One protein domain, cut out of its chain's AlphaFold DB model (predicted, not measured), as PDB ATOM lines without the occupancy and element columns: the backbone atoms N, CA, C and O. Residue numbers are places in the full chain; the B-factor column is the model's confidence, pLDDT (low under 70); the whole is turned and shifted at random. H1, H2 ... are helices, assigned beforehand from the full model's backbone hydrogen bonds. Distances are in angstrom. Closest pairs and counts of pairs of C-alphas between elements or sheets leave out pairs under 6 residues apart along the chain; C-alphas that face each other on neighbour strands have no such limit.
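AT A GLANCE: This is residues 2 to 68 of the 71 residues of an uncharacterized protein of Priestia filamentosa (UniProt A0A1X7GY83). Two long helices, H1 and then H2, make a helical hairpin that opens like a narrow V, with the tight turn at its closed end. The free arms, residues 2 to 12 of H1 and 55 to 68 of H2, spread away from each other. The printed part has 67 residues, two named helices and no named strand; its class is all helix. It is a rod spanning 53 by 24 by 12 A, only just loose, close to extended, with a radius of gyration of the C-alphas of 16.1 A.

HOW THE PARTS SIT: H1, residues 2 to 31, touches H2, residues 36 to 68, with its residues 17 to 29 alone, and H2 touches H1 with residues 36 to 47 alone. Their closest C-alphas, of Gly 28 and Val 39, are 5.8 A apart. The two run opposite ways at a shallow tilt of 23 degrees. O i to N i+4 pairs are within hydrogen-bond range in 23 of 26 cases in H1 and 28 of 29 in H2.

IN THESE COORDINATES: H1 begins at C-alpha 2 (199.355, 225.481, 274.087) and is 43.7 A long from first to last C-alpha. H2 is 48.9 A long and ends at C-alpha 68 (194.507, 222.211, 253.011).

THE WHOLE: The C-alphas farthest apart, of Asn 33 and Ser 68, are 53.4 A apart. The printed part has no cut, and its one link is tight. Residues 2 to 6 and 64 to 68 have pLDDT under 70.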
ATOM      1  N   GLY A   2     200.599 225.589 274.888       52.75
ATOM      2  CA  GLY A   2     199.355 225.481 274.087       52.75
ATOM      3  C   GLY A   2     198.011 225.456 274.840       52.75
ATOM      4  O   GLY A   2     197.006 225.917 274.308       52.75
ATOM      5  N   ASN A   3     197.969 224.981 276.091       59.53
ATOM      6  CA  ASN A   3     196.696 224.840 276.821       59.53
ATOM      7  C   ASN A   3     196.198 226.153 277.444       59.53
ATOM      8  O   ASN A   3     194.993 226.368 277.525       59.53
ATOM      9  N   LYS A   4     197.110 227.066 277.820       62.72
ATOM     10  CA  LYS A   4     196.732 228.373 278.383       62.72
ATOM     11  C   LYS A   4     195.937 229.210 277.383       62.72
ATOM     12  O   LYS A   4     194.926 229.775 277.761       62.72
ATOM     13  N   PHE A   5     196.330 229.221 276.109       66.62
ATOM     14  CA  PHE A   5     195.668 230.045 275.092       66.62
ATOM     15  C   PHE A   5     194.216 229.615 274.836       66.62
ATOM     16  O   PHE A   5     193.329 230.458 274.751       66.62
ATOM     17  N   ARG A   6     193.955 228.300 274.784       67.25
ATOM     18  CA  ARG A   6     192.595 227.756 274.618       67.25
ATOM     19  C   ARG A   6     191.706 228.061 275.820       67.25
ATOM     20  O   ARG A   6     190.550 228.418 275.631       67.25
ATOM     21  N   ILE A   7     192.249 227.945 277.031       72.75
ATOM     22  CA  ILE A   7     191.517 228.242 278.267       72.75
ATOM     23  C   ILE A   7     191.238 229.744 278.365       72.75
ATOM     24  O   ILE A   7     190.104 230.125 278.605       72.75
ATOM     25  N   THR A   8     192.228 230.602 278.109       77.38
ATOM     26  CA  THR A   8     192.045 232.060 278.114       77.38
ATOM     27  C   THR A   8     191.022 232.503 277.070       77.38
ATOM     28  O   THR A   8     190.153 233.308 277.388       77.38
ATOM     29  N   PHE A   9     191.069 231.945 275.856       78.75
ATOM     30  CA  PHE A   9     190.083 232.237 274.815       78.75
ATOM     31  C   PHE A   9     188.674 231.804 275.226       78.75
ATOM     32  O   PHE A   9     187.741 232.592 275.119       78.75
ATOM     33  N   LEU A  10     188.524 230.585 275.755       79.25
ATOM     34  CA  LEU A  10     187.235 230.074 276.218       79.25
ATOM     35  C   LEU A  10     186.680 230.916 277.372       79.25
ATOM     36  O   LEU A  10     185.506 231.269 277.357       79.25
ATOM     37  N   SER A  11     187.524 231.279 278.337       78.62
ATOM     38  CA  SER A  11     187.129 232.116 279.466       78.62
ATOM     39  C   SER A  11     186.683 233.496 279.007       78.62
ATOM     40  O   SER A  11     185.637 233.947 279.444       78.62
ATOM     41  N   ILE A  12     187.408 234.158 278.100       82.81
ATOM     42  CA  ILE A  12     187.007 235.474 277.572       82.81
ATOM     43  C   ILE A  12     185.704 235.364 276.769       82.81
ATOM     44  O   ILE A  12     184.808 236.191 276.929       82.81
ATOM     45  N   PHE A  13     185.579 234.314 275.957       82.88
ATOM     46  CA  PHE A  13     184.389 234.033 275.159       82.88
ATOM     47  C   PHE A  13     183.146 233.754 276.015       82.88
ATOM     48  O   PHE A  13     182.041 234.089 275.607       82.88
ATOM     49  N   LEU A  14     183.313 233.173 277.206       82.19
ATOM     50  CA  LEU A  14     182.220 232.939 278.152       82.19
ATOM     51  C   LEU A  14     181.967 234.139 279.074       82.19
ATOM     52  O   LEU A  14     180.831 234.412 279.440       82.19
ATOM     53  N   PHE A  15     183.012 234.878 279.440       86.00
ATOM     54  CA  PHE A  15     182.909 236.008 280.361       86.00
ATOM     55  C   PHE A  15     182.238 237.217 279.706       86.00
ATOM     56  O   PHE A  15     181.396 237.860 280.325       86.00
ATOM     57  N   SER A  16     182.546 237.484 278.434       83.44
ATOM     58  CA  SER A  16     181.932 238.568 277.658       83.44
ATOM     59  C   SER A  16     180.388 238.531 277.652       83.44
ATOM     60  O   SER A  16     179.784 239.537 278.033       83.44
ATOM     61  N   PRO A  17     179.723 237.407 277.315       84.69
ATOM     62  CA  PRO A  17     178.264 237.324 277.328       84.69
ATOM     63  C   PRO A  17     177.667 237.435 278.737       84.69
ATOM     64  O   PRO A  17     176.596 238.015 278.897       84.69
ATOM     65  N   ILE A  18     178.361 236.942 279.768       84.88
ATOM     66  CA  ILE A  18     177.903 237.043 281.163       84.88
ATOM     67  C   ILE A  18     177.944 238.498 281.644       84.88
ATOM     68  O   ILE A  18     176.975 238.985 282.224       84.88
ATOM     69  N   THR A  19     179.038 239.219 281.379       88.25
ATOM     70  CA  THR A  19     179.141 240.646 281.717       88.25
ATOM     71  C   THR A  19     178.104 241.472 280.960       88.25
ATOM     72  O   THR A  19     177.494 242.366 281.545       88.25
ATOM     73  N   PHE A  20     177.853 241.146 279.690       86.12
ATOM     74  CA  PHE A  20     176.816 241.799 278.895       86.12
ATOM     75  C   PHE A  20     175.411 241.563 279.473       86.12
ATOM     76  O   PHE A  20     174.652 242.514 279.649       86.12
ATOM     77  N   LEU A  21     175.086 240.322 279.851       86.31
ATOM     78  CA  LEU A  21     173.819 239.980 280.503       86.31
ATOM     79  C   LEU A  21     173.606 240.766 281.798       86.31
ATOM     80  O   LEU A  21     172.529 241.316 282.013       86.31
ATOM     81  N   LEU A  22     174.636 240.846 282.646       87.50
ATOM     82  CA  LEU A  22     174.577 241.615 283.889       87.50
ATOM     83  C   LEU A  22     174.347 243.105 283.614       87.50
ATOM     84  O   LEU A  22     173.507 243.715 284.269       87.50
ATOM     85  N   ALA A  23     175.028 243.680 282.620       87.88
ATOM     86  CA  ALA A  23     174.829 245.073 282.228       87.88
ATOM     87  C   ALA A  23     173.398 245.336 281.724       87.88
ATOM     88  O   ALA A  23     172.772 246.307 282.148       87.88
ATOM     89  N   CYS A  24     172.850 244.455 280.880       84.06
ATOM     90  CA  CYS A  24     171.476 244.565 280.382       84.06
ATOM     91  C   CYS A  24     170.428 244.374 281.480       84.06
ATOM     92  O   CYS A  24     169.430 245.090 281.487       84.06
ATOM     93  N   LEU A  25     170.659 243.464 282.427       83.75
ATOM     94  CA  LEU A  25     169.789 243.272 283.587       83.75
ATOM     95  C   LEU A  25     169.784 244.509 284.483       83.75
ATOM     96  O   LEU A  25     168.715 245.010 284.813       83.75
ATOM     97  N   ILE A  26     170.962 245.036 284.828       85.75
ATOM     98  CA  ILE A  26     171.083 246.253 285.640       85.75
ATOM     99  C   ILE A  26     170.413 247.431 284.921       85.75
ATOM    100  O   ILE A  26     169.643 248.167 285.529       85.75
ATOM    101  N   TRP A  27     170.635 247.588 283.616       82.06
ATOM    102  CA  TRP A  27     170.040 248.677 282.845       82.06
ATOM    103  C   TRP A  27     168.517 248.538 282.696       82.06
ATOM    104  O   TRP A  27     167.761 249.461 282.998       82.06
ATOM    105  N   GLY A  28     168.043 247.379 282.244       77.44
ATOM    106  CA  GLY A  28     166.630 247.143 281.959       77.44
ATOM    107  C   GLY A  28     165.762 247.116 283.214       77.44
ATOM    108  O   GLY A  28     164.676 247.696 283.213       77.44
ATOM    109  N   PHE A  29     166.260 246.504 284.291       72.56
ATOM    110  CA  PHE A  29     165.528 246.383 285.547       72.56
ATOM    111  C   PHE A  29     165.586 247.674 286.372       72.56
ATOM    112  O   PHE A  29     164.559 248.128 286.868       72.56
ATOM    113  N   PHE A  30     166.766 248.293 286.500       73.25
ATOM    114  CA  PHE A  30     166.962 249.406 287.436       73.25
ATOM    115  C   PHE A  30     166.608 250.776 286.841       73.25
ATOM    116  O   PHE A  30     166.118 251.640 287.560       73.25
ATOM    117  N   ILE A  31     166.837 250.989 285.537       74.81
ATOM    118  CA  ILE A  31     166.625 252.300 284.892       74.81
ATOM    119  C   ILE A  31     165.286 252.353 284.160       74.81
ATOM    120  O   ILE A  31     164.591 253.364 284.221       74.81
ATOM    121  N   ARG A  32     164.922 251.280 283.449       74.19
ATOM    122  CA  ARG A  32     163.770 251.299 282.534       74.19
ATOM    123  C   ARG A  32     162.488 250.709 283.135       74.19
ATOM    124  O   ARG A  32     161.438 250.892 282.530       74.19
ATOM    125  N   ASN A  33     162.574 250.048 284.299       73.56
ATOM    126  CA  ASN A  33     161.457 249.400 285.010       73.56
ATOM    127  C   ASN A  33     160.571 248.553 284.072       73.56
ATOM    128  O   ASN A  33     159.348 248.527 284.177       73.56
ATOM    129  N   VAL A  34     161.202 247.924 283.079       75.38
ATOM    130  CA  VAL A  34     160.516 247.041 282.135       75.38
ATOM    131  C   VAL A  34     160.429 245.665 282.774       75.38
ATOM    132  O   VAL A  34     161.351 245.268 283.490       75.38
ATOM    133  N   ASP A  35     159.349 244.938 282.490       81.50
ATOM    134  CA  ASP A  35     159.154 243.576 282.973       81.50
ATOM    135  C   ASP A  35     160.429 242.745 282.857       81.50
ATOM    136  O   ASP A  35     161.058 242.650 281.796       81.50
ATOM    137  N   PHE A  36     160.783 242.110 283.971       77.94
ATOM    138  CA  PHE A  36     161.988 241.298 284.100       77.94
ATOM    139  C   PHE A  36     162.094 240.258 282.978       77.94
ATOM    140  O   PHE A  36     163.158 240.076 282.389       77.94
ATOM    141  N   LEU A  37     160.966 239.631 282.628       81.25
ATOM    142  CA  LEU A  37     160.881 238.661 281.539       81.25
ATOM    143  C   LEU A  37     161.266 239.262 280.186       81.25
ATOM    144  O   LEU A  37     162.022 238.637 279.454       81.25
ATOM    145  N   ILE A  38     160.813 240.478 279.874       83.56
ATOM    146  CA  ILE A  38     161.123 241.136 278.598       83.56
ATOM    147  C   ILE A  38     162.624 241.412 278.513       83.56
ATOM    148  O   ILE A  38     163.252 241.068 277.517       83.56
ATOM    149  N   VAL A  39     163.220 241.963 279.575       83.75
ATOM    150  CA  VAL A  39     164.661 242.266 279.621       83.75
ATOM    151  C   VAL A  39     165.499 240.994 279.479       83.75
ATOM    152  O   VAL A  39     166.489 240.983 278.744       83.75
ATOM    153  N   VAL A  40     165.095 239.907 280.143       84.56
ATOM    154  CA  VAL A  40     165.776 238.612 280.052       84.56
ATOM    155  C   VAL A  40     165.654 238.025 278.652       84.56
ATOM    156  O   VAL A  40     166.673 237.628 278.096       84.56
ATOM    157  N   THR A  41     164.457 237.985 278.063       88.12
ATOM    158  CA  THR A  41     164.241 237.422 276.723       88.12
ATOM    159  C   THR A  41     165.007 238.197 275.656       88.12
ATOM    160  O   THR A  41     165.642 237.578 274.803       88.12
ATOM    161  N   ASP A  42     165.012 239.528 275.728       85.81
ATOM    162  CA  ASP A  42     165.725 240.386 274.776       85.81
ATOM    163  C   ASP A  42     167.247 240.168 274.879       85.81
ATOM    164  O   ASP A  42     167.944 239.956 273.883       85.81
ATOM    165  N   SER A  43     167.756 240.077 276.113       86.44
ATOM    166  CA  SER A  43     169.169 239.781 276.382       86.44
ATOM    167  C   SER A  43     169.563 238.361 275.956       86.44
ATOM    168  O   SER A  43     170.640 238.165 275.391       86.44
ATOM    169  N   LEU A  44     168.701 237.360 276.184       87.38
ATOM    170  CA  LEU A  44     168.924 235.975 275.748       87.38
ATOM    171  C   LEU A  44     168.920 235.856 274.224       87.38
ATOM    172  O   LEU A  44     169.710 235.091 273.676       87.38
ATOM    173  N   SER A  45     168.047 236.606 273.548       89.38
ATOM    174  CA  SER A  45     167.959 236.633 272.089       89.38
ATOM    175  C   SER A  45     169.266 237.137 271.475       89.38
ATOM    176  O   SER A  45     169.851 236.460 270.623       89.38
ATOM    177  N   ILE A  46     169.806 238.255 271.984       88.31
ATOM    178  CA  ILE A  46     171.112 238.770 271.544       88.31
ATOM    179  C   ILE A  46     172.226 237.741 271.780       88.31
ATOM    180  O   ILE A  46     173.080 237.537 270.913       88.31
ATOM    181  N   LEU A  47     172.204 237.060 272.932       89.31
ATOM    182  CA  LEU A  47     173.193 236.040 273.275       89.31
ATOM    183  C   LEU A  47     173.117 234.851 272.319       89.31
ATOM    184  O   LEU A  47     174.141 234.358 271.848       89.31
ATOM    185  N   GLY A  48     171.899 234.403 272.012       88.44
ATOM    186  CA  GLY A  48     171.645 233.326 271.066       88.44
ATOM    187  C   GLY A  48     172.230 233.649 269.695       88.44
ATOM    188  O   GLY A  48     172.981 232.846 269.145       88.44
ATOM    189  N   ILE A  49     171.976 234.857 269.186       90.88
ATOM    190  CA  ILE A  49     172.534 235.323 267.908       90.88
ATOM    191  C   ILE A  49     174.069 235.353 267.960       90.88
ATOM    192  O   ILE A  49     174.722 234.867 267.035       90.88
ATOM    193  N   TYR A  50     174.654 235.860 269.050       88.06
ATOM    194  CA  TYR A  50     176.106 235.889 269.244       88.06
ATOM    195  C   TYR A  50     176.731 234.488 269.149       88.06
ATOM    196  O   TYR A  50     177.703 234.288 268.415       88.06
ATOM    197  N   TYR A  51     176.154 233.492 269.827       87.88
ATOM    198  CA  TYR A  51     176.661 232.116 269.795       87.88
ATOM    199  C   TYR A  51     176.412 231.404 268.463       87.88
ATOM    200  O   TYR A  51     177.236 230.575 268.062       87.88
ATOM    201  N   ILE A  52     175.319 231.715 267.762       91.00
ATOM    202  CA  ILE A  52     175.066 231.208 266.405       91.00
ATOM    203  C   ILE A  52     176.144 231.730 265.453       91.00
ATOM    204  O   ILE A  52     176.776 230.938 264.755       91.00
ATOM    205  N   LEU A  53     176.422 233.036 265.474       88.75
ATOM    206  CA  LEU A  53     177.476 233.639 264.655       88.75
ATOM    207  C   LEU A  53     178.851 233.065 264.993       88.75
ATOM    208  O   LEU A  53     179.595 232.684 264.089       88.75
ATOM    209  N   ALA A  54     179.175 232.936 266.279       86.19
ATOM    210  CA  ALA A  54     180.427 232.329 266.710       86.19
ATOM    211  C   ALA A  54     180.566 230.881 266.212       86.19
ATOM    212  O   ALA A  54     181.632 230.513 265.718       86.19
ATOM    213  N   ASN A  55     179.496 230.079 266.270       86.81
ATOM    214  CA  ASN A  55     179.489 228.722 265.719       86.81
ATOM    215  C   ASN A  55     179.698 228.708 264.207       86.81
ATOM    216  O   ASN A  55     180.488 227.903 263.724       86.81
ATOM    217  N   ILE A  56     179.038 229.599 263.466       91.62
ATOM    218  CA  ILE A  56     179.211 229.706 262.011       91.62
ATOM    219  C   ILE A  56     180.666 230.039 261.679       91.62
ATOM    220  O   ILE A  56     181.273 229.364 260.850       91.62
ATOM    221  N   VAL A  57     181.264 231.020 262.360       87.38
ATOM    222  CA  VAL A  57     182.675 231.389 262.166       87.38
ATOM    223  C   VAL A  57     183.595 230.204 262.461       87.38
ATOM    224  O   VAL A  57     184.483 229.899 261.663       87.38
ATOM    225  N   PHE A  58     183.366 229.493 263.568       82.81
ATOM    226  CA  PHE A  58     184.167 228.326 263.937       82.81
ATOM    227  C   PHE A  58     184.001 227.166 262.945       82.81
ATOM    228  O   PHE A  58     184.980 226.501 262.603       82.81
ATOM    229  N   ALA A  59     182.780 226.941 262.455       86.31
ATOM    230  CA  ALA A  59     182.480 225.937 261.445       86.31
ATOM    231  C   ALA A  59     183.199 226.261 260.132       86.31
ATOM    232  O   ALA A  59     183.943 225.422 259.629       86.31
ATOM    233  N   VAL A  60     183.070 227.490 259.624       87.00
ATOM    234  CA  VAL A  60     183.745 227.950 258.398       87.00
ATOM    235  C   VAL A  60     185.267 227.846 258.531       87.00
ATOM    236  O   VAL A  60     185.937 227.359 257.620       87.00
ATOM    237  N   MET A  61     185.828 228.246 259.675       82.12
ATOM    238  CA  MET A  61     187.267 228.134 259.931       82.12
ATOM    239  C   MET A  61     187.737 226.675 259.944       82.12
ATOM    240  O   MET A  61     188.810 226.375 259.421       82.12
ATOM    241  N   ARG A  62     186.929 225.757 260.493       77.56
ATOM    242  CA  ARG A  62     187.222 224.320 260.496       77.56
ATOM    243  C   ARG A  62     187.123 223.709 259.100       77.56
ATOM    244  O   ARG A  62     188.025 222.965 258.736       77.56
ATOM    245  N   PHE A  63     186.106 224.057 258.312       76.00
ATOM    246  CA  PHE A  63     185.980 223.603 256.920       76.00
ATOM    247  C   PHE A  63     187.169 224.056 256.062       76.00
ATOM    248  O   PHE A  63     187.749 223.242 255.352       76.00
ATOM    249  N   ARG A  64     187.624 225.308 256.209       67.38
ATOM    250  CA  ARG A  64     188.828 225.807 255.514       67.38
ATOM    251  C   ARG A  64     190.131 225.122 255.934       67.38
ATOM    252  O   ARG A  64     191.095 225.167 255.186       67.38
ATOM    253  N   ASN A  65     190.196 224.549 257.138       59.88
ATOM    254  CA  ASN A  65     191.386 223.836 257.618       59.88
ATOM    255  C   ASN A  65     191.435 222.372 257.147       59.88
ATOM    256  O   ASN A  65     192.493 221.756 257.208       59.88
ATOM    257  N   VAL A  66     190.296 221.811 256.730       58.25
ATOM    258  CA  VAL A  66     190.224 220.461 256.149       58.25
ATOM    259  C   VAL A  66     190.696 220.489 254.694       58.25
ATOM    260  O   VAL A  66     191.469 219.628 254.302       58.25
ATOM    261  N   ASP A  67     190.341 221.540 253.953       53.47
ATOM    262  CA  ASP A  67     190.686 221.737 252.536       53.47
ATOM    263  C   ASP A  67     192.204 221.724 252.238       53.47
ATOM    264  O   ASP A  67     192.631 221.304 251.171       53.47
ATOM    265  N   SER A  68     193.051 222.116 253.197       52.53
ATOM    266  CA  SER A  68     194.507 222.211 253.011       52.53
ATOM    267  C   SER A  68     195.310 220.976 253.442       52.53
ATOM    268  O   SER A  68     196.540 221.027 253.433       52.53
TER     269      SER A  68